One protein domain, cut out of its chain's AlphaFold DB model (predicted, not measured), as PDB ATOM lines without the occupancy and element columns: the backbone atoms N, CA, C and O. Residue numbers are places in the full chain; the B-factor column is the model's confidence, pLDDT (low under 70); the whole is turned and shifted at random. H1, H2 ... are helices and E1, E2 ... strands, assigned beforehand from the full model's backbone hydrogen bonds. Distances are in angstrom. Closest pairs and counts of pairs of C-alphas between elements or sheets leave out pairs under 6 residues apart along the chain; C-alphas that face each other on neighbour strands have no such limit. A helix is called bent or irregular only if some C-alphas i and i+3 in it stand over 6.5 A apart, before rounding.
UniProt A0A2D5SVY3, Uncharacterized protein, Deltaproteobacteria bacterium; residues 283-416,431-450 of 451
ATOM      1  N   THR A 283      15.983 -73.127   2.173       95.69
ATOM      2  CA  THR A 283      16.649 -72.495   3.310       95.69
ATOM      3  C   THR A 283      18.074 -73.029   3.428       95.69
ATOM      4  O   THR A 283      18.387 -74.127   2.956       95.69
ATOM      5  N   ILE A 284      18.945 -72.236   4.037       93.62
ATOM      6  CA  ILE A 284      20.302 -72.626   4.404       93.62
ATOM      7  C   ILE A 284      20.563 -72.280   5.869       93.62
ATOM      8  O   ILE A 284      20.125 -71.236   6.341       93.62
ATOM      9  N   ASP A 285      21.310 -73.132   6.564       91.31
ATOM     10  CA  ASP A 285      21.714 -72.975   7.970       91.31
ATOM     11  C   ASP A 285      22.384 -71.618   8.249       91.31
ATOM     12  O   ASP A 285      22.097 -70.934   9.232       91.31
ATOM     13  N   GLY A 286      23.251 -71.176   7.337       88.31
ATOM     14  CA  GLY A 286      23.970 -69.924   7.486       88.31
ATOM     15  C   GLY A 286      24.368 -69.308   6.158       88.31
ATOM     16  O   GLY A 286      25.047 -69.925   5.341       88.31
ATOM     17  N   ALA A 287      24.045 -68.024   5.987       82.94
ATOM     18  CA  ALA A 287      24.381 -67.225   4.807       82.94
ATOM     19  C   ALA A 287      25.885 -67.240   4.469       82.94
ATOM     20  O   ALA A 287      26.277 -67.237   3.302       82.94
ATOM     21  N   LYS A 288      26.747 -67.294   5.490       78.19
ATOM     22  CA  LYS A 288      28.204 -67.392   5.317       78.19
ATOM     23  C   LYS A 288      28.659 -68.836   5.060       78.19
ATOM     24  O   LYS A 288      29.429 -69.083   4.138       78.19
ATOM     25  N   ARG A 289      28.234 -69.759   5.926       77.94
ATOM     26  CA  ARG A 289      28.627 -71.176   6.032       77.94
ATOM     27  C   ARG A 289      27.664 -71.841   7.041       77.94
ATOM     28  O   ARG A 289      27.312 -71.143   7.989       77.94
ATOM     29  N   ASP A 290      27.283 -73.112   6.912       80.69
ATOM     30  CA  ASP A 290      27.693 -74.145   5.933       80.69
ATOM     31  C   ASP A 290      26.908 -74.125   4.621       80.69
ATOM     32  O   ASP A 290      27.159 -74.944   3.741       80.69
ATOM     33  N   ARG A 291      26.012 -73.145   4.459       88.56
ATOM     34  CA  ARG A 291      25.085 -72.978   3.328       88.56
ATOM     35  C   ARG A 291      24.436 -74.294   2.885       88.56
ATOM     36  O   ARG A 291      24.247 -74.523   1.687       88.56
ATOM     37  N   ALA A 292      24.131 -75.149   3.849       91.38
ATOM     38  CA  ALA A 292      23.495 -76.435   3.656       91.38
ATOM     39  C   ALA A 292      22.101 -76.397   4.274       91.38
ATOM     40  O   ALA A 292      21.799 -75.587   5.148       91.38
ATOM     41  N   LEU A 293      21.234 -77.267   3.787       95.56
ATOM     42  CA  LEU A 293      19.888 -77.402   4.292       95.56
ATOM     43  C   LEU A 293      19.877 -78.402   5.446       95.56
ATOM     44  O   LEU A 293      20.288 -79.543   5.263       95.56
ATOM     45  N   PHE A 294      19.344 -77.998   6.595       95.50
ATOM     46  CA  PHE A 294      19.140 -78.858   7.756       95.50
ATOM     47  C   PHE A 294      17.669 -78.833   8.185       95.50
ATOM     48  O   PHE A 294      17.037 -77.777   8.223       95.50
ATOM     49  N   GLY A 295      17.123 -79.997   8.543       95.06
ATOM     50  CA  GLY A 295      15.729 -80.114   8.995       95.06
ATOM     51  C   GLY A 295      15.455 -79.393  10.321       95.06
ATOM     52  O   GLY A 295      14.402 -78.780  10.486       95.06
ATOM     53  N   GLY A 296      16.421 -79.410  11.246       93.12
ATOM     54  CA  GLY A 296      16.330 -78.690  12.521       93.12
ATOM     55  C   GLY A 296      16.340 -77.169  12.343       93.12
ATOM     56  O   GLY A 296      15.526 -76.467  12.938       93.12
ATOM     57  N   ASP A 297      17.202 -76.656  11.468       95.56
ATOM     58  CA  ASP A 297      17.286 -75.232  11.141       95.56
ATOM     59  C   ASP A 297      16.008 -74.744  10.449       95.56
ATOM     60  O   ASP A 297      15.512 -73.661  10.765       95.56
ATOM     61  N   LEU A 298      15.409 -75.569   9.580       96.75
ATOM     62  CA  LEU A 298      14.113 -75.276   8.967       96.75
ATOM     63  C   LEU A 298      12.995 -75.138  10.012       96.75
ATOM     64  O   LEU A 298      12.137 -74.273   9.864       96.75
ATOM     65  N   PHE A 299      13.005 -75.933  11.085       95.50
ATOM     66  CA  PHE A 299      12.036 -75.793  12.179       95.50
ATOM     67  C   PHE A 299      12.141 -74.437  12.900       95.50
ATOM     68  O   PHE A 299      11.126 -73.840  13.279       95.50
ATOM     69  N   VAL A 300      13.360 -73.924  13.082       92.88
ATOM     70  CA  VAL A 300      13.582 -72.613  13.710       92.88
ATOM     71  C   VAL A 300      13.256 -71.483  12.730       92.88
ATOM     72  O   VAL A 300      12.505 -70.567  13.060       92.88
ATOM     73  N   MET A 301      13.793 -71.549  11.513       94.19
ATOM     74  CA  MET A 301      13.730 -70.469  10.527       94.19
ATOM     75  C   MET A 301      12.403 -70.408   9.766       94.19
ATOM     76  O   MET A 301      11.967 -69.318   9.399       94.19
ATOM     77  N   GLY A 302      11.745 -71.546   9.537       94.62
ATOM     78  CA  GLY A 302      10.532 -71.649   8.720       94.62
ATOM     79  C   GLY A 302       9.403 -70.751   9.220       94.62
ATOM     80  O   GLY A 302       8.812 -70.010   8.440       94.62
ATOM     81  N   ARG A 303       9.170 -70.718  10.537       92.56
ATOM     82  CA  ARG A 303       8.184 -69.808  11.145       92.56
ATOM     83  C   ARG A 303       8.579 -68.345  10.973       92.56
ATOM     84  O   ARG A 303       7.744 -67.527  10.600       92.56
ATOM     85  N   SER A 304       9.854 -68.018  11.176       94.00
ATOM     86  CA  SER A 304      10.355 -66.658  10.964       94.00
ATOM     87  C   SER A 304      10.139 -66.195   9.522       94.00
ATOM     88  O   SER A 304       9.755 -65.046   9.323       94.00
ATOM     89  N   ILE A 305      10.304 -67.071   8.521       95.19
ATOM     90  CA  ILE A 305       9.991 -66.771   7.111       95.19
ATOM     91  C   ILE A 305       8.519 -66.379   6.953       95.19
ATOM     92  O   ILE A 305       8.245 -65.325   6.380       95.19
ATOM     93  N   CYS A 306       7.583 -67.168   7.490       92.94
ATOM     94  CA  CYS A 306       6.143 -66.915   7.357       92.94
ATOM     95  C   CYS A 306       5.725 -65.529   7.871       92.94
ATOM     96  O   CYS A 306       4.882 -64.881   7.256       92.94
ATOM     97  N   TYR A 307       6.348 -65.051   8.952       91.81
ATOM     98  CA  TYR A 307       6.057 -63.737   9.536       91.81
ATOM     99  C   TYR A 307       6.930 -62.597   8.993       91.81
ATOM    100  O   TYR A 307       6.678 -61.450   9.335       91.81
ATOM    101  N   SER A 308       7.927 -62.862   8.138       93.06
ATOM    102  CA  SER A 308       8.840 -61.836   7.603       93.06
ATOM    103  C   SER A 308       8.754 -61.709   6.081       93.06
ATOM    104  O   SER A 308       7.952 -60.936   5.559       93.06
ATOM    105  N   THR A 309       9.572 -62.467   5.356       92.12
ATOM    106  CA  THR A 309       9.679 -62.420   3.893       92.12
ATOM    107  C   THR A 309       8.531 -63.140   3.195       92.12
ATOM    108  O   THR A 309       8.326 -62.924   2.006       92.12
ATOM    109  N   ALA A 310       7.811 -64.010   3.912       92.75
ATOM    110  CA  ALA A 310       6.779 -64.903   3.389       92.75
ATOM    111  C   ALA A 310       7.234 -65.712   2.156       92.75
ATOM    112  O   ALA A 310       6.427 -66.111   1.318       92.75
ATOM    113  N   ASN A 311       8.538 -66.009   2.060       92.69
ATOM    114  CA  ASN A 311       9.100 -66.854   1.008       92.69
ATOM    115  C   ASN A 311       8.795 -68.341   1.261       92.69
ATOM    116  O   ASN A 311       9.670 -69.141   1.603       92.69
ATOM    117  N   LEU A 312       7.527 -68.719   1.095       94.69
ATOM    118  CA  LEU A 312       7.055 -70.089   1.302       94.69
ATOM    119  C   LEU A 312       7.674 -71.084   0.307       94.69
ATOM    120  O   LEU A 312       7.766 -72.270   0.619       94.69
ATOM    121  N   ASN A 313       8.159 -70.617  -0.848       95.31
ATOM    122  CA  ASN A 313       8.856 -71.457  -1.825       95.31
ATOM    123  C   ASN A 313      10.167 -72.019  -1.263       95.31
ATOM    124  O   ASN A 313      10.464 -73.191  -1.488       95.31
ATOM    125  N   ALA A 314      10.918 -71.225  -0.491       95.69
ATOM    126  CA  ALA A 314      12.130 -71.695   0.178       95.69
ATOM    127  C   ALA A 314      11.833 -72.782   1.225       95.69
ATOM    128  O   ALA A 314      12.592 -73.747   1.352       95.69
ATOM    129  N   ILE A 315      10.712 -72.669   1.949       97.94
ATOM    130  CA  ILE A 315      10.255 -73.699   2.897       97.94
ATOM    131  C   ILE A 315       9.847 -74.965   2.133       97.94
ATOM    132  O   ILE A 315      10.339 -76.054   2.432       97.94
ATOM    133  N   LEU A 316       9.007 -74.827   1.103       98.00
ATOM    134  CA  LEU A 316       8.509 -75.946   0.303       98.00
ATOM    135  C   LEU A 316       9.638 -76.717  -0.386       98.00
ATOM    136  O   LEU A 316       9.663 -77.948  -0.343       98.00
ATOM    137  N   GLY A 317      10.583 -76.026  -1.026       98.06
ATOM    138  CA  GLY A 317      11.710 -76.692  -1.674       98.06
ATOM    139  C   GLY A 317      12.645 -77.364  -0.667       98.06
ATOM    140  O   GLY A 317      13.125 -78.465  -0.939       98.06
ATOM    141  N   SER A 318      12.790 -76.804   0.541       98.25
ATOM    142  CA  SER A 318      13.495 -77.474   1.641       98.25
ATOM    143  C   SER A 318      12.823 -78.794   2.040       98.25
ATOM    144  O   SER A 318      13.485 -79.828   2.143       98.25
ATOM    145  N   ILE A 319      11.495 -78.783   2.206       98.12
ATOM    146  CA  ILE A 319      10.701 -79.984   2.506       98.12
ATOM    147  C   ILE A 319      10.867 -81.021   1.392       98.12
ATOM    148  O   ILE A 319      11.161 -82.182   1.675       98.12
ATOM    149  N   LYS A 320      10.734 -80.614   0.123       97.62
ATOM    150  CA  LYS A 320      10.887 -81.507  -1.038       97.62
ATOM    151  C   LYS A 320      12.272 -82.150  -1.090       97.62
ATOM    152  O   LYS A 320      12.373 -83.359  -1.292       97.62
ATOM    153  N   LEU A 321      13.335 -81.373  -0.873       97.31
ATOM    154  CA  LEU A 321      14.699 -81.891  -0.925       97.31
ATOM    155  C   LEU A 321      14.955 -82.916   0.187       97.31
ATOM    156  O   LEU A 321      15.366 -84.039  -0.105       97.31
ATOM    157  N   LEU A 322      14.652 -82.572   1.440       97.56
ATOM    158  CA  LEU A 322      14.895 -83.456   2.584       97.56
ATOM    159  C   LEU A 322      14.030 -84.721   2.530       97.56
ATOM    160  O   LEU A 322      14.538 -85.829   2.687       97.56
ATOM    161  N   THR A 323      12.738 -84.581   2.220       96.75
ATOM    162  CA  THR A 323      11.820 -85.732   2.151       96.75
ATOM    163  C   THR A 323      12.059 -86.636   0.944       96.75
ATOM    164  O   THR A 323      11.609 -87.784   0.937       96.75
ATOM    165  N   SER A 324      12.769 -86.168  -0.087       95.88
ATOM    166  CA  SER A 324      13.216 -87.045  -1.175       95.88
ATOM    167  C   SER A 324      14.283 -88.048  -0.711       95.88
ATOM    168  O   SER A 324      14.296 -89.176  -1.191       95.88
ATOM    169  N   HIS A 325      15.092 -87.697   0.293       95.56
ATOM    170  CA  HIS A 325      16.175 -88.528   0.823       95.56
ATOM    171  C   HIS A 325      15.697 -89.418   1.979       95.56
ATOM    172  O   HIS A 325      16.108 -89.231   3.119       95.56
ATOM    173  N   GLN A 326      14.816 -90.381   1.717       95.06
ATOM    174  CA  GLN A 326      14.373 -91.349   2.729       95.06
ATOM    175  C   GLN A 326      14.997 -92.725   2.472       95.06
ATOM    176  O   GLN A 326      14.958 -93.210   1.346       95.06
ATOM    177  N   THR A 327      15.556 -93.341   3.512       93.56
ATOM    178  CA  THR A 327      16.051 -94.733   3.461       93.56
ATOM    179  C   THR A 327      14.908 -95.732   3.292       93.56
ATOM    180  O   THR A 327      13.758 -95.435   3.646       93.56
ATOM    181  N   ALA A 328      15.214 -96.943   2.819       92.38
ATOM    182  CA  ALA A 328      14.233 -98.023   2.744       92.38
ATOM    183  C   ALA A 328      13.574 -98.327   4.106       92.38
ATOM    184  O   ALA A 328      12.372 -98.599   4.167       92.38
ATOM    185  N   GLU A 329      14.324 -98.207   5.207       92.25
ATOM    186  CA  GLU A 329      13.853 -98.456   6.574       92.25
ATOM    187  C   GLU A 329      12.968 -97.340   7.141       92.25
ATOM    188  O   GLU A 329      12.404 -97.521   8.224       92.25
ATOM    189  N   GLY A 330      12.848 -96.210   6.437       94.19
ATOM    190  CA  GLY A 330      11.974 -95.093   6.787       94.19
ATOM    191  C   GLY A 330      12.674 -93.884   7.405       94.19
ATOM    192  O   GLY A 330      12.027 -92.854   7.596       94.19
ATOM    193  N   TYR A 331      13.984 -93.936   7.667       94.19
ATOM    194  CA  TYR A 331      14.699 -92.777   8.203       94.19
ATOM    195  C   TYR A 331      14.777 -91.648   7.174       94.19
ATOM    196  O   TYR A 331      15.218 -91.858   6.041       94.19
ATOM    197  N   LEU A 332      14.325 -90.461   7.581       94.94
ATOM    198  CA  LEU A 332      14.165 -89.292   6.729       94.94
ATOM    199  C   LEU A 332      15.431 -88.430   6.726       94.94
ATOM    200  O   LEU A 332      16.015 -88.142   7.778       94.94
ATOM    201  N   GLY A 333      15.817 -87.983   5.535       94.25
ATOM    202  CA  GLY A 333      16.909 -87.051   5.323       94.25
ATOM    203  C   GLY A 333      16.676 -85.767   6.104       94.25
ATOM    204  O   GLY A 333      15.572 -85.227   6.153       94.25
ATOM    205  N   ASN A 334      17.727 -85.294   6.758       94.19
ATOM    206  CA  ASN A 334      17.677 -84.135   7.647       94.19
ATOM    207  C   ASN A 334      18.876 -83.194   7.472       94.19
ATOM    208  O   ASN A 334      19.000 -82.215   8.211       94.19
ATOM    209  N   LEU A 335      19.702 -83.464   6.460       93.31
ATOM    210  CA  LEU A 335      20.830 -82.662   6.012       93.31
ATOM    211  C   LEU A 335      20.994 -82.833   4.495       93.31
ATOM    212  O   LEU A 335      21.130 -83.957   4.044       93.31
ATOM    213  N   CYS A 336      21.055 -81.765   3.702       93.88
ATOM    214  CA  CYS A 336      21.468 -81.851   2.297       93.88
ATOM    215  C   CYS A 336      22.271 -80.619   1.855       93.88
ATOM    216  O   CYS A 336      21.911 -79.494   2.207       93.88
ATOM    217  N   PRO A 337      23.303 -80.764   1.002       92.56
ATOM    218  CA  PRO A 337      23.745 -79.660   0.158       92.56
ATOM    219  C   PRO A 337      22.563 -79.159  -0.680       92.56
ATOM    220  O   PRO A 337      21.841 -79.961  -1.266       92.56
ATOM    221  N   ILE A 338      22.371 -77.846  -0.793       93.12
ATOM    222  CA  ILE A 338      21.248 -77.287  -1.570       93.12
ATOM    223  C   ILE A 338      21.376 -77.520  -3.085       93.12
ATOM    224  O   ILE A 338      20.393 -77.415  -3.810       93.12
ATOM    225  N   GLN A 339      22.579 -77.838  -3.567       93.12
ATOM    226  CA  GLN A 339      22.853 -78.252  -4.947       93.12
ATOM    227  C   GLN A 339      22.572 -79.738  -5.201       93.12
ATOM    228  O   GLN A 339      22.716 -80.192  -6.334       93.12
ATOM    229  N   ALA A 340      22.243 -80.515  -4.164       92.44
ATOM    230  CA  ALA A 340      21.891 -81.911  -4.354       92.44
ATOM    231  C   ALA A 340      20.600 -82.011  -5.189       92.44
ATOM    232  O   ALA A 340      19.663 -81.236  -4.961       92.44
ATOM    233  N   PRO A 341      20.527 -82.948  -6.148       92.12
ATOM    234  CA  PRO A 341      19.264 -83.262  -6.796       92.12
ATOM    235  C   PRO A 341      18.288 -83.861  -5.776       92.12
ATOM    236  O   PRO A 341      18.690 -84.385  -4.736       92.12
ATOM    237  N   THR A 342      16.991 -83.814  -6.079       93.38
ATOM    238  CA  THR A 342      16.028 -84.656  -5.361       93.38
ATOM    239  C   THR A 342      16.353 -86.119  -5.613       93.38
ATOM    240  O   THR A 342      16.683 -86.492  -6.737       93.38
ATOM    241  N   HIS A 343      16.233 -86.939  -4.579       89.88
ATOM    242  CA  HIS A 343      16.578 -88.348  -4.666       89.88
ATOM    243  C   HIS A 343      15.394 -89.203  -5.139       89.88
ATOM    244  O   HIS A 343      14.249 -88.981  -4.733       89.88
ATOM    245  N   GLU A 344      15.671 -90.176  -6.006       78.06
ATOM    246  CA  GLU A 344      14.669 -91.114  -6.515       78.06
ATOM    247  C   GLU A 344      14.488 -92.304  -5.566       78.06
ATOM    248  O   GLU A 344      15.450 -92.879  -5.066       78.06
ATOM    249  N   VAL A 345      13.238 -92.728  -5.357       71.00
ATOM    250  CA  VAL A 345      12.864 -93.769  -4.375       71.00
ATOM    251  C   VAL A 345      13.458 -95.155  -4.698       71.00
ATOM    252  O   VAL A 345      13.496 -96.022  -3.833       71.00
ATOM    253  N   SER A 346      13.926 -95.383  -5.928       75.19
ATOM    254  CA  SER A 346      14.446 -96.672  -6.407       75.19
ATOM    255  C   SER A 346      15.869 -97.003  -5.941       75.19
ATOM    256  O   SER A 346      16.314 -98.134  -6.128       75.19
ATOM    257  N   THR A 347      16.594 -96.047  -5.355       82.12
ATOM    258  CA  THR A 347      17.986 -96.235  -4.920       82.12
ATOM    259  C   THR A 347      18.191 -95.735  -3.498       82.12
ATOM    260  O   THR A 347      17.411 -94.932  -2.992       82.12
ATOM    261  N   GLU A 348      19.253 -96.193  -2.836       87.62
ATOM    262  CA  GLU A 348      19.593 -95.702  -1.502       87.62
ATOM    263  C   GLU A 348      20.125 -94.260  -1.563       87.62
ATOM    264  O   GLU A 348      21.058 -93.982  -2.326       87.62
ATOM    265  N   PRO A 349      19.593 -93.333  -0.747       91.44
ATOM    266  CA  PRO A 349      20.100 -91.970  -0.690       91.44
ATOM    267  C   PRO A 349      21.553 -91.924  -0.194       91.44
ATOM    268  O   PRO A 349      21.985 -92.782   0.592       91.44
ATOM    269  N   PRO A 350      22.334 -90.912  -0.599       91.25
ATOM    270  CA  PRO A 350      23.688 -90.716  -0.094       91.25
ATOM    271  C   PRO A 350      23.754 -90.637   1.442       91.25
ATOM    272  O   PRO A 350      22.927 -89.978   2.074       91.25
ATOM    273  N   THR A 351      24.770 -91.253   2.057       89.75
ATOM    274  CA  THR A 351      24.862 -91.358   3.531       89.75
ATOM    275  C   THR A 351      25.028 -90.022   4.257       89.75
ATOM    276  O   THR A 351      24.719 -89.943   5.442       89.75
ATOM    277  N   TYR A 352      25.462 -88.958   3.568       87.38
ATOM    278  CA  TYR A 352      25.591 -87.626   4.170       87.38
ATOM    279  C   TYR A 352      24.254 -87.075   4.689       87.38
ATOM    280  O   TYR A 352      24.263 -86.136   5.479       87.38
ATOM    281  N   ALA A 353      23.115 -87.603   4.218       90.25
ATOM    282  CA  ALA A 353      21.812 -86.998   4.461       90.25
ATOM    283  C   ALA A 353      21.258 -87.207   5.883       90.25
ATOM    284  O   ALA A 353      20.214 -86.658   6.249       90.25
ATOM    285  N   PHE A 354      21.957 -88.010   6.682       90.44
ATOM    286  CA  PHE A 354      21.449 -88.632   7.895       90.44
ATOM    287  C   PHE A 354      22.304 -88.234   9.091       90.44
ATOM    288  O   PHE A 354      23.284 -88.900   9.412       90.44
ATOM    289  N   TYR A 355      21.937 -87.126   9.736       87.12
ATOM    290  CA  TYR A 355      22.708 -86.561  10.839       87.12
ATOM    291  C   TYR A 355      22.109 -86.866  12.218       87.12
ATOM    292  O   TYR A 355      22.808 -87.353  13.102       87.12
ATOM    293  N   SER A 356      20.831 -86.546  12.433       88.75
ATOM    294  CA  SER A 356      20.224 -86.590  13.769       88.75
ATOM    295  C   SER A 356      18.766 -87.034  13.733       88.75
ATOM    296  O   SER A 356      17.970 -86.550  12.920       88.75
ATOM    297  N   LEU A 357      18.391 -87.958  14.625       92.06
ATOM    298  CA  LEU A 357      16.996 -88.387  14.769       92.06
ATOM    299  C   LEU A 357      16.108 -87.210  15.186       92.06
ATOM    300  O   LEU A 357      15.024 -87.029  14.637       92.06
ATOM    301  N   SER A 358      16.605 -86.354  16.084       91.81
ATOM    302  CA  SER A 358      15.896 -85.145  16.508       91.81
ATOM    303  C   SER A 358      15.667 -84.187  15.342       91.81
ATOM    304  O   SER A 358      14.580 -83.640  15.216       91.81
ATOM    305  N   TYR A 359      16.644 -84.011  14.445       94.19
ATOM    306  CA  TYR A 359      16.479 -83.131  13.281       94.19
ATOM    307  C   TYR A 359      15.445 -83.679  12.287       94.19
ATOM    308  O   TYR A 359      14.682 -82.902  11.714       94.19
ATOM    309  N   ALA A 360      15.381 -85.003  12.112       95.06
ATOM    310  CA  ALA A 360      14.340 -85.637  11.305       95.06
ATOM    311  C   ALA A 360      12.939 -85.453  11.920       95.06
ATOM    312  O   ALA A 360      11.982 -85.193  11.198       95.06
ATOM    313  N   LEU A 361      12.816 -85.528  13.249       95.75
ATOM    314  CA  LEU A 361      11.553 -85.277  13.952       95.75
ATOM    315  C   LEU A 361      11.137 -83.798  13.904       95.75
ATOM    316  O   LEU A 361       9.970 -83.494  13.666       95.75
ATOM    317  N   LEU A 362      12.083 -82.868  14.062       96.00
ATOM    318  CA  LEU A 362      11.825 -81.429  13.932       96.00
ATOM    319  C   LEU A 362      11.351 -81.050  12.522       96.00
ATOM    320  O   LEU A 362      10.512 -80.161  12.382       96.00
ATOM    321  N   LEU A 363      11.809 -81.763  11.487       96.50
ATOM    322  CA  LEU A 363      11.306 -81.585  10.125       96.50
ATOM    323  C   LEU A 363       9.799 -81.877  10.020       96.50
ATOM    324  O   LEU A 363       9.103 -81.166   9.300       96.50
ATOM    325  N   VAL A 364       9.260 -82.850  10.767       97.44
ATOM    326  CA  VAL A 364       7.807 -83.116  10.808       97.44
ATOM    327  C   VAL A 364       7.049 -81.894  11.334       97.44
ATOM    328  O   VAL A 364       6.020 -81.506  10.780       97.44
ATOM    329  N   VAL A 365       7.587 -81.236  12.364       96.50
ATOM    330  CA  VAL A 365       6.997 -80.010  12.920       96.50
ATOM    331  C   VAL A 365       7.085 -78.859  11.918       96.50
ATOM    332  O   VAL A 365       6.102 -78.155  11.713       96.50
ATOM    333  N   ALA A 366       8.215 -78.709  11.224       97.06
ATOM    334  CA  ALA A 366       8.363 -77.700  10.177       97.06
ATOM    335  C   ALA A 366       7.373 -77.904   9.012       97.06
ATOM    336  O   ALA A 366       6.829 -76.935   8.485       97.06
ATOM    337  N   ILE A 367       7.103 -79.158   8.633       97.88
ATOM    338  CA  ILE A 367       6.111 -79.518   7.608       97.88
ATOM    339  C   ILE A 367       4.695 -79.145   8.062       97.88
ATOM    340  O   ILE A 367       3.935 -78.569   7.282       97.88
ATOM    341  N   LYS A 368       4.350 -79.426   9.325       96.75
ATOM    342  CA  LYS A 368       3.081 -78.985   9.915       96.75
ATOM    343  C   LYS A 368       2.954 -77.463   9.849       96.75
ATOM    344  O   LYS A 368       1.936 -76.967   9.378       96.75
ATOM    345  N   ASP A 369       3.964 -76.731  10.309       96.19
ATOM    346  CA  ASP A 369       3.929 -75.266  10.336       96.19
ATOM    347  C   ASP A 369       3.801 -74.692   8.915       96.19
ATOM    348  O   ASP A 369       2.990 -73.796   8.682       96.19
ATOM    349  N   TYR A 370       4.518 -75.258   7.939       97.19
ATOM    350  CA  TYR A 370       4.355 -74.911   6.525       97.19
ATOM    351  C   TYR A 370       2.908 -75.081   6.057       97.19
ATOM    352  O   TYR A 370       2.350 -74.168   5.449       97.19
ATOM    353  N   TRP A 371       2.288 -76.225   6.341       97.38
ATOM    354  CA  TRP A 371       0.902 -76.480   5.958       97.38
ATOM    355  C   TRP A 371      -0.069 -75.501   6.621       97.38
ATOM    356  O   TRP A 371      -0.902 -74.924   5.927       97.38
ATOM    357  N   MET A 372       0.089 -75.230   7.918       96.19
ATOM    358  CA  MET A 372      -0.751 -74.267   8.641       96.19
ATOM    359  C   MET A 372      -0.667 -72.847   8.063       96.19
ATOM    360  O   MET A 372      -1.646 -72.108   8.117       96.19
ATOM    361  N   HIS A 373       0.485 -72.459   7.507       95.00
ATOM    362  CA  HIS A 373       0.682 -71.142   6.893       95.00
ATOM    363  C   HIS A 373       0.331 -71.078   5.400       95.00
ATOM    364  O   HIS A 373       0.015 -69.999   4.905       95.00
ATOM    365  N   SER A 374       0.411 -72.192   4.671       95.81
ATOM    366  CA  SER A 374       0.222 -72.229   3.210       95.81
ATOM    367  C   SER A 374      -1.130 -72.783   2.765       95.81
ATOM    368  O   SER A 374      -1.578 -72.472   1.666       95.81
ATOM    369  N   GLY A 375      -1.754 -73.643   3.573       96.94
ATOM    370  CA  GLY A 375      -2.906 -74.444   3.165       96.94
ATOM    371  C   GLY A 375      -2.591 -75.517   2.111       96.94
ATOM    372  O   GLY A 375      -3.523 -76.114   1.577       96.94
ATOM    373  N   ASP A 376      -1.315 -75.792   1.794       97.25
ATOM    374  CA  ASP A 376      -0.923 -76.736   0.733       97.25
ATOM    375  C   ASP A 376      -1.120 -78.202   1.152       97.25
ATOM    376  O   ASP A 376      -0.192 -78.941   1.489       97.25
ATOM    377  N   TYR A 377      -2.377 -78.635   1.116       96.56
ATOM    378  CA  TYR A 377      -2.772 -80.005   1.417       96.56
ATOM    379  C   TYR A 377      -2.233 -81.018   0.395       96.56
ATOM    380  O   TYR A 377      -1.979 -82.174   0.738       96.56
ATOM    381  N   ALA A 378      -2.028 -80.604  -0.860       97.38
ATOM    382  CA  ALA A 378      -1.553 -81.491  -1.918       97.38
ATOM    383  C   ALA A 378      -0.127 -81.984  -1.632       97.38
ATOM    384  O   ALA A 378       0.136 -83.188  -1.723       97.38
ATOM    385  N   THR A 379       0.767 -81.082  -1.213       95.12
ATOM    386  CA  THR A 379       2.119 -81.459  -0.786       95.12
ATOM    387  C   THR A 379       2.070 -82.409   0.407       95.12
ATOM    388  O   THR A 379       2.704 -83.465   0.345       95.12
ATOM    389  N   ILE A 380       1.282 -82.108   1.449       96.31
ATOM    390  CA  ILE A 380       1.171 -82.971   2.640       96.31
ATOM    391  C   ILE A 380       0.702 -84.374   2.270       96.31
ATOM    392  O   ILE A 380       1.359 -85.353   2.626       96.31
ATOM    393  N   LYS A 381      -0.362 -84.482   1.469       97.25
ATOM    394  CA  LYS A 381      -0.870 -85.770   0.987       97.25
ATOM    395  C   LYS A 381       0.200 -86.563   0.231       97.25
ATOM    396  O   LYS A 381       0.293 -87.776   0.398       97.25
ATOM    397  N   SER A 382       1.026 -85.896  -0.578       95.75
ATOM    398  CA  SER A 382       2.070 -86.565  -1.368       95.75
ATOM    399  C   SER A 382       3.202 -87.160  -0.519       95.75
ATOM    400  O   SER A 382       3.765 -88.193  -0.889       95.75
ATOM    401  N   ILE A 383       3.520 -86.552   0.630       96.25
ATOM    402  CA  ILE A 383       4.618 -86.986   1.509       96.25
ATOM    403  C   ILE A 383       4.147 -87.736   2.757       96.25
ATOM    404  O   ILE A 383       4.992 -88.239   3.493       96.25
ATOM    405  N   TRP A 384       2.837 -87.850   2.995       96.62
ATOM    406  CA  TRP A 384       2.274 -88.440   4.216       96.62
ATOM    407  C   TRP A 384       2.844 -89.825   4.540       96.62
ATOM    408  O   TRP A 384       3.402 -90.030   5.615       96.62
ATOM    409  N   HIS A 385       2.840 -90.730   3.556       96.44
ATOM    410  CA  HIS A 385       3.394 -92.081   3.700       96.44
ATOM    411  C   HIS A 385       4.875 -92.094   4.119       96.44
ATOM    412  O   HIS A 385       5.346 -93.035   4.758       96.44
ATOM    413  N   LYS A 386       5.641 -91.051   3.768       96.12
ATOM    414  CA  LYS A 386       7.034 -90.909   4.200       96.12
ATOM    415  C   LYS A 386       7.113 -90.544   5.679       96.12
ATOM    416  O   LYS A 386       7.990 -91.049   6.373       96.12
ATOM    417  N   LEU A 387       6.206 -89.704   6.171       97.38
ATOM    418  CA  LEU A 387       6.139 -89.336   7.587       97.38
ATOM    419  C   LEU A 387       5.732 -90.535   8.451       97.38
ATOM    420  O   LEU A 387       6.356 -90.777   9.482       97.38
ATOM    421  N   GLU A 388       4.776 -91.342   7.985       97.50
ATOM    422  CA  GLU A 388       4.389 -92.601   8.638       97.50
ATOM    423  C   GLU A 388       5.578 -93.566   8.737       97.50
ATOM    424  O   GLU A 388       5.879 -94.088   9.810       97.50
ATOM    425  N   LYS A 389       6.330 -93.740   7.640       97.12
ATOM    426  CA  LYS A 389       7.558 -94.549   7.639       97.12
ATOM    427  C   LYS A 389       8.617 -94.031   8.614       97.12
ATOM    428  O   LYS A 389       9.276 -94.840   9.263       97.12
ATOM    429  N   LEU A 390       8.785 -92.711   8.732       97.31
ATOM    430  CA  LEU A 390       9.701 -92.129   9.717       97.31
ATOM    431  C   LEU A 390       9.272 -92.482  11.142       97.31
ATOM    432  O   LEU A 390      10.128 -92.824  11.954       97.31
ATOM    433  N   LEU A 391       7.978 -92.441  11.453       96.50
ATOM    434  CA  LEU A 391       7.513 -92.831  12.782       96.50
ATOM    435  C   LEU A 391       7.711 -94.322  13.050       96.50
ATOM    436  O   LEU A 391       8.259 -94.665  14.094       96.50
ATOM    437  N   GLY A 392       7.394 -95.192  12.089       97.50
ATOM    438  CA  GLY A 392       7.693 -96.622  12.209       97.50
ATOM    439  C   GLY A 392       9.195 -96.908  12.362       97.50
ATOM    440  O   GLY A 392       9.596 -97.861  13.030       97.50
ATOM    441  N   PHE A 393      10.064 -96.067  11.790       96.25
ATOM    442  CA  PHE A 393      11.504 -96.117  12.055       96.25
ATOM    443  C   PHE A 393      11.838 -95.698  13.496       96.25
ATOM    444  O   PHE A 393      12.619 -96.378  14.156       96.25
ATOM    445  N   VAL A 394      11.244 -94.609  13.995       96.06
ATOM    446  CA  VAL A 394      11.453 -94.080  15.356       96.06
ATOM    447  C   VAL A 394      11.001 -95.073  16.431       96.06
ATOM    448  O   VAL A 394      11.678 -95.209  17.448       96.06
ATOM    449  N   GLU A 395       9.908 -95.804  16.203       95.81
ATOM    450  CA  GLU A 395       9.374 -96.809  17.135       95.81
ATOM    451  C   GLU A 395      10.383 -97.910  17.482       95.81
ATOM    452  O   GLU A 395      10.393 -98.410  18.606       95.81
ATOM    453  N   LYS A 396      11.312 -98.222  16.569       94.81
ATOM    454  CA  LYS A 396      12.407 -99.183  16.804       94.81
ATOM    455  C   LYS A 396      13.379 -98.732  17.900       94.81
ATOM    456  O   LYS A 396      14.155 -99.544  18.396       94.81
ATOM    457  N   PHE A 397      13.356 -97.449  18.257       94.19
ATOM    458  CA  PHE A 397      14.219 -96.831  19.263       94.19
ATOM    459  C   PHE A 397      13.470 -96.471  20.550       94.19
ATOM    460  O   PHE A 397      14.002 -95.732  21.377       94.19
ATOM    461  N   VAL A 398      12.243 -96.966  20.724       94.62
ATOM    462  CA  VAL A 398      11.498 -96.830  21.976       94.62
ATOM    463  C   VAL A 398      11.977 -97.891  22.959       94.62
ATOM    464  O   VAL A 398      11.960 -99.086  22.668       94.62
ATOM    465  N   ASP A 399      12.430 -97.454  24.130       94.44
ATOM    466  CA  ASP A 399      12.860 -98.359  25.189       94.44
ATOM    467  C   ASP A 399      11.686 -98.858  26.050       94.44
ATOM    468  O   ASP A 399      10.527 -98.484  25.872       94.44
ATOM    469  N   GLN A 400      11.989 -99.699  27.041       94.75
ATOM    470  CA  GLN A 400      10.988-100.289  27.942       94.75
ATOM    471  C   GLN A 400      10.203 -99.258  28.775       94.75
ATOM    472  O   GLN A 400       9.177 -99.604  29.355       94.75
ATOM    473  N   ARG A 401      10.667 -98.004  28.858       95.81
ATOM    474  CA  ARG A 401       9.984 -96.906  29.562       95.81
ATOM    475  C   ARG A 401       9.018 -96.151  28.645       95.81
ATOM    476  O   ARG A 401       8.349 -95.233  29.110       95.81
ATOM    477  N   GLY A 402       8.967 -96.495  27.357       92.94
ATOM    478  CA  GLY A 402       8.204 -95.759  26.353       92.94
ATOM    479  C   GLY A 402       8.903 -94.488  25.863       92.94
ATOM    480  O   GLY A 402       8.248 -93.619  25.289       92.94
ATOM    481  N   LEU A 403      10.216 -94.346  26.091       93.12
ATOM    482  CA  LEU A 403      10.990 -93.176  25.674       93.12
ATOM    483  C   LEU A 403      11.800 -93.478  24.412       93.12
ATOM    484  O   LEU A 403      12.408 -94.540  24.300       93.12
ATOM    485  N   VAL A 404      11.862 -92.519  23.486       91.94
ATOM    486  CA  VAL A 404      12.736 -92.605  22.305       91.94
ATOM    487  C   VAL A 404      14.186 -92.365  22.728       91.94
ATOM    488  O   VAL A 404      14.516 -91.303  23.260       91.94
ATOM    489  N   VAL A 405      15.066 -93.325  22.449       91.19
ATOM    490  CA  VAL A 405      16.503 -93.254  22.742       91.19
ATOM    491  C   VAL A 405      17.291 -93.326  21.438       91.19
ATOM    492  O   VAL A 405      17.486 -94.395  20.863       91.19
ATOM    493  N   ALA A 406      17.775 -92.174  20.967       87.31
ATOM    494  CA  ALA A 406      18.591 -92.119  19.759       87.31
ATOM    495  C   ALA A 406      19.929 -92.860  19.974       87.31
ATOM    496  O   ALA A 406      20.667 -92.525  20.909       87.31
ATOM    497  N   PRO A 407      20.287 -93.836  19.120       84.62
ATOM    498  CA  PRO A 407      21.578 -94.509  19.205       84.62
ATOM    499  C   PRO A 407      22.712 -93.541  18.826       84.62
ATOM    500  O   PRO A 407      22.457 -92.542  18.146       84.62
ATOM    501  N   PRO A 408      23.979 -93.827  19.186       82.12
ATOM    502  CA  PRO A 408      25.099 -92.918  18.927       82.12
ATOM    503  C   PRO A 408      25.204 -92.401  17.475       82.12
ATOM    504  O   PRO A 408      25.375 -91.189  17.318       82.12
ATOM    505  N   PRO A 409      25.013 -93.229  16.421       80.19
ATOM    506  CA  PRO A 409      25.004 -92.775  15.025       80.19
ATOM    507  C   PRO A 409      23.960 -91.704  14.697       80.19
ATOM    508  O   PRO A 409      24.190 -90.894  13.810       80.19
ATOM    509  N   LEU A 410      22.835 -91.697  15.415       83.69
ATOM    510  CA  LEU A 410      21.700 -90.797  15.191       83.69
ATOM    511  C   LEU A 410      21.587 -89.708  16.267       83.69
ATOM    512  O   LEU A 410      20.624 -88.935  16.280       83.69
ATOM    513  N   SER A 411      22.533 -89.678  17.206       77.19
ATOM    514  CA  SER A 411      22.607 -88.668  18.254       77.19
ATOM    515  C   SER A 411      23.331 -87.428  17.729       77.19
ATOM    516  O   SER A 411      24.334 -87.537  17.029       77.19
ATOM    517  N   SER A 412      22.866 -86.236  18.102       62.06
ATOM    518  CA  SER A 412      23.435 -84.955  17.652       62.06
ATOM    519  C   SER A 412      24.790 -84.611  18.287       62.06
ATOM    520  O   SER A 412      25.115 -83.434  18.433       62.06
ATOM    521  N   LYS A 413      25.576 -85.598  18.735       54.34
ATOM    522  CA  LYS A 413      26.874 -85.329  19.354       54.34
ATOM    523  C   LYS A 413      27.861 -84.854  18.289       54.34
ATOM    524  O   LYS A 413      28.375 -85.647  17.509       54.34
ATOM    525  N   SER A 414      28.180 -83.566  18.313       43.69
ATOM    526  CA  SER A 414      29.431 -83.045  17.774       43.69
ATOM    527  C   SER A 414      30.526 -83.274  18.813       43.69
ATOM    528  O   SER A 414      30.728 -82.453  19.700       43.69
ATOM    529  N   SER A 415      31.227 -84.404  18.759       33.06
ATOM    530  CA  SER A 415      32.408 -84.601  19.606       33.06
ATOM    531  C   SER A 415      33.691 -84.328  18.825       33.06
ATOM    532  O   SER A 415      34.107 -85.180  18.045       33.06
ATOM    533  N   PRO A 416      34.413 -83.231  19.101       33.75
ATOM    534  CA  PRO A 416      35.849 -83.314  19.269       33.75
ATOM    535  C   PRO A 416      36.143 -83.803  20.697       33.75
ATOM    536  O   PRO A 416      35.550 -83.330  21.665       33.75
ATOM    537  N   PHE A 431      11.204 -85.922  24.766       33.56
ATOM    538  CA  PHE A 431      10.024 -85.568  23.980       33.56
ATOM    539  C   PHE A 431       8.884 -86.509  24.412       33.56
ATOM    540  O   PHE A 431       9.122 -87.717  24.497       33.56
ATOM    541  N   PRO A 432       7.666 -86.006  24.693       31.11
ATOM    542  CA  PRO A 432       6.474 -86.849  24.766       31.11
ATOM    543  C   PRO A 432       6.309 -87.655  23.468       31.11
ATOM    544  O   PRO A 432       6.796 -87.242  22.415       31.11
ATOM    545  N   TRP A 433       5.634 -88.806  23.544       34.16
ATOM    546  CA  TRP A 433       5.428 -89.731  22.423       34.16
ATOM    547  C   TRP A 433       5.023 -89.002  21.127       34.16
ATOM    548  O   TRP A 433       3.997 -88.325  21.066       34.16
ATOM    549  N   VAL A 434       5.846 -89.148  20.083       41.12
ATOM    550  CA  VAL A 434       5.747 -88.406  18.811       41.12
ATOM    551  C   VAL A 434       4.427 -88.655  18.077       41.12
ATOM    552  O   VAL A 434       3.970 -87.784  17.338       41.12
ATOM    553  N   GLY A 435       3.761 -89.787  18.312       33.66
ATOM    554  CA  GLY A 435       2.459 -90.045  17.704       33.66
ATOM    555  C   GLY A 435       1.359 -89.062  18.139       33.66
ATOM    556  O   GLY A 435       0.406 -88.883  17.391       33.66
ATOM    557  N   GLN A 436       1.536 -88.296  19.231       39.41
ATOM    558  CA  GLN A 436       0.657 -87.156  19.541       39.41
ATOM    559  C   GLN A 436       0.739 -86.049  18.477       39.41
ATOM    560  O   GLN A 436      -0.248 -85.356  18.236       39.41
ATOM    561  N   TYR A 437       1.881 -85.870  17.804       42.06
ATOM    562  CA  TYR A 437       2.032 -84.871  16.742       42.06
ATOM    563  C   TYR A 437       1.398 -85.318  15.420       42.06
ATOM    564  O   TYR A 437       0.852 -84.464  14.720       42.06
ATOM    565  N   LEU A 438       1.415 -86.622  15.099       40.06
ATOM    566  CA  LEU A 438       0.636 -87.155  13.974       40.06
ATOM    567  C   LEU A 438      -0.857 -87.147  14.279       40.06
ATOM    568  O   LEU A 438      -1.601 -86.683  13.433       40.06
ATOM    569  N   GLU A 439      -1.295 -87.522  15.484       39.97
ATOM    570  CA  GLU A 439      -2.703 -87.359  15.874       39.97
ATOM    571  C   GLU A 439      -3.142 -85.890  15.795       39.97
ATOM    572  O   GLU A 439      -4.251 -85.605  15.358       39.97
ATOM    573  N   LEU A 440      -2.295 -84.929  16.183       44.62
ATOM    574  CA  LEU A 440      -2.597 -83.501  16.046       44.62
ATOM    575  C   LEU A 440      -2.647 -83.054  14.579       44.62
ATOM    576  O   LEU A 440      -3.497 -82.234  14.235       44.62
ATOM    577  N   LEU A 441      -1.769 -83.575  13.719       42.97
ATOM    578  CA  LEU A 441      -1.789 -83.353  12.269       42.97
ATOM    579  C   LEU A 441      -3.037 -83.973  11.623       42.97
ATOM    580  O   LEU A 441      -3.754 -83.275  10.917       42.97
ATOM    581  N   GLU A 442      -3.348 -85.235  11.911       43.41
ATOM    582  CA  GLU A 442      -4.538 -85.947  11.434       43.41
ATOM    583  C   GLU A 442      -5.828 -85.279  11.907       43.41
ATOM    584  O   GLU A 442      -6.715 -85.021  11.096       43.41
ATOM    585  N   ARG A 443      -5.927 -84.913  13.193       47.47
ATOM    586  CA  ARG A 443      -7.088 -84.189  13.739       47.47
ATOM    587  C   ARG A 443      -7.260 -82.822  13.087       47.47
ATOM    588  O   ARG A 443      -8.385 -82.412  12.816       47.47
ATOM    589  N   SER A 444      -6.155 -82.139  12.799       45.03
ATOM    590  CA  SER A 444      -6.186 -80.856  12.097       45.03
ATOM    591  C   SER A 444      -6.617 -81.036  10.633       45.03
ATOM    592  O   SER A 444      -7.439 -80.256  10.157       45.03
ATOM    593  N   MET A 445      -6.138 -82.076   9.932       44.75
ATOM    594  CA  MET A 445      -6.520 -82.391   8.543       44.75
ATOM    595  C   MET A 445      -7.993 -82.810   8.417       44.75
ATOM    596  O   MET A 445      -8.678 -82.390   7.482       44.75
ATOM    597  N   LEU A 446      -8.507 -83.586   9.378       39.50
ATOM    598  CA  LEU A 446      -9.919 -83.982   9.451       39.50
ATOM    599  C   LEU A 446     -10.848 -82.786   9.720       39.50
ATOM    600  O   LEU A 446     -11.970 -82.757   9.218       39.50
ATOM    601  N   HIS A 447     -10.392 -81.770  10.461       40.53
ATOM    602  CA  HIS A 447     -11.157 -80.532  10.642       40.53
ATOM    603  C   HIS A 447     -11.166 -79.630   9.402       40.53
ATOM    604  O   HIS A 447     -12.150 -78.929   9.188       40.53
ATOM    605  N   THR A 448     -10.137 -79.673   8.550       39.97
ATOM    606  CA  THR A 448     -10.114 -78.875   7.306       39.97
ATOM    607  C   THR A 448     -10.938 -79.493   6.172       39.97
ATOM    608  O   THR A 448     -11.230 -78.810   5.202       39.97
ATOM    609  N   THR A 449     -11.326 -80.770   6.275       33.78
ATOM    610  CA  THR A 449     -12.208 -81.443   5.300       33.78
ATOM    611  C   THR A 449     -13.698 -81.360   5.658       33.78
ATOM    612  O   THR A 449     -14.530 -81.763   4.848       33.78
ATOM    613  N   MET A 450     -14.047 -80.830   6.839       30.55
ATOM    614  CA  MET A 450     -15.434 -80.620   7.291       30.55
ATOM    615  C   MET A 450     -15.886 -79.145   7.280       30.55
ATOM    616  O   MET A 450     -16.941 -78.840   7.838       30.55
TER     617      MET A 450
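Overview. This is residues 283 to 416 and 431 to 450 of the 451 residues of an uncharacterized protein of Deltaproteobacteria bacterium (UniProt A0A2D5SVY3). Five helices stand in an up-and-down bundle, each running against the one before it in the chain, with H3 in the middle of H1, H2 and H4, and H5 set loosely to one side near H3 and H4. A small ladder of two short strands, E1 and E2, packs beside H2, and residues 396 to 416 cross one end of the bundle as a long strip with no named element. The printed part has 154 residues with five named helices and two named strands, in the order E1 H1 H2 E2 H3 H4 H5; the sheet E1 - E2 is antiparallel and the class is mostly helix. The whole is compact, with a radius of gyration of the C-alphas of 15.3 A and spans of 41 by 38 by 31 A.

Along the chain. E1 holds residues 292 to 294 and begins with C-alpha 292 at (23.495, -76.435, 3.656). H1, residues 295 to 307, measures 19.0 A and is only just irregular: C-alphas 300 and 303 are 6.6 A apart. H2, residues 312 to 324, measures 18.2 A, and E2 holds residues 335 to 337. H3, residues 357 to 374, measures 26.0 A and begins with C-alpha 357 at (16.996, -88.387, 14.769). H4, residues 377 to 395, also measures 26.0 A; it is irregular, with C-alphas 382 and 385 7.6 A apart, and has a kink of 46 degrees near residue 384. H5, residues 435 to 448, measures 19.8 A and ends with C-alpha 448 at (-10.114, -78.875, 7.306).

Arrangement. H3 is the hub, touching three helices. It touches H1 at a shallow tilt of 21 degrees, the same way, the closest C-alphas being those of Gly 296 and Tyr 359, 4.5 A apart. It touches H2 at a steep tilt of 39 degrees, opposite ways, closest at the C-alphas of Ile 319 and Ile 367, 6.9 A. H3 and H4 form a helical hairpin at a shallow tilt of 21 degrees, closest at the C-alphas of Trp 371 and Tyr 377, 6.8 A. H1 and H2 form another, at 19 degrees, closest at the C-alphas of Gly 302 and Ile 315, 6.2 A. H5 is close to H3 but not clearly touching, with the C-alphas of Lys 368 and Leu 441 7.0 A apart. H1 and H5 are apart. In the sheet, N 293 and O 336 are within hydrogen-bond range at 2.8 A. Every O i to N i+4 pair is within range in H2 and H5, against 7 of 9 in H1, 12 of 14 in H3 and 13 of 15 in H4.

Size, cuts and confidence. The two C-alphas farthest apart, those of Pro 416 and Met 450, are 52.7 A apart. Residues 417 to 430 are not printed, and C-alphas 416 and 431 are 26.3 A apart across this cut. The link from E2 to H3 is long, with 19 residues. Mean pLDDT of the printed part is 84.4; residues 412 to 416 and 431 to 450 are under 70.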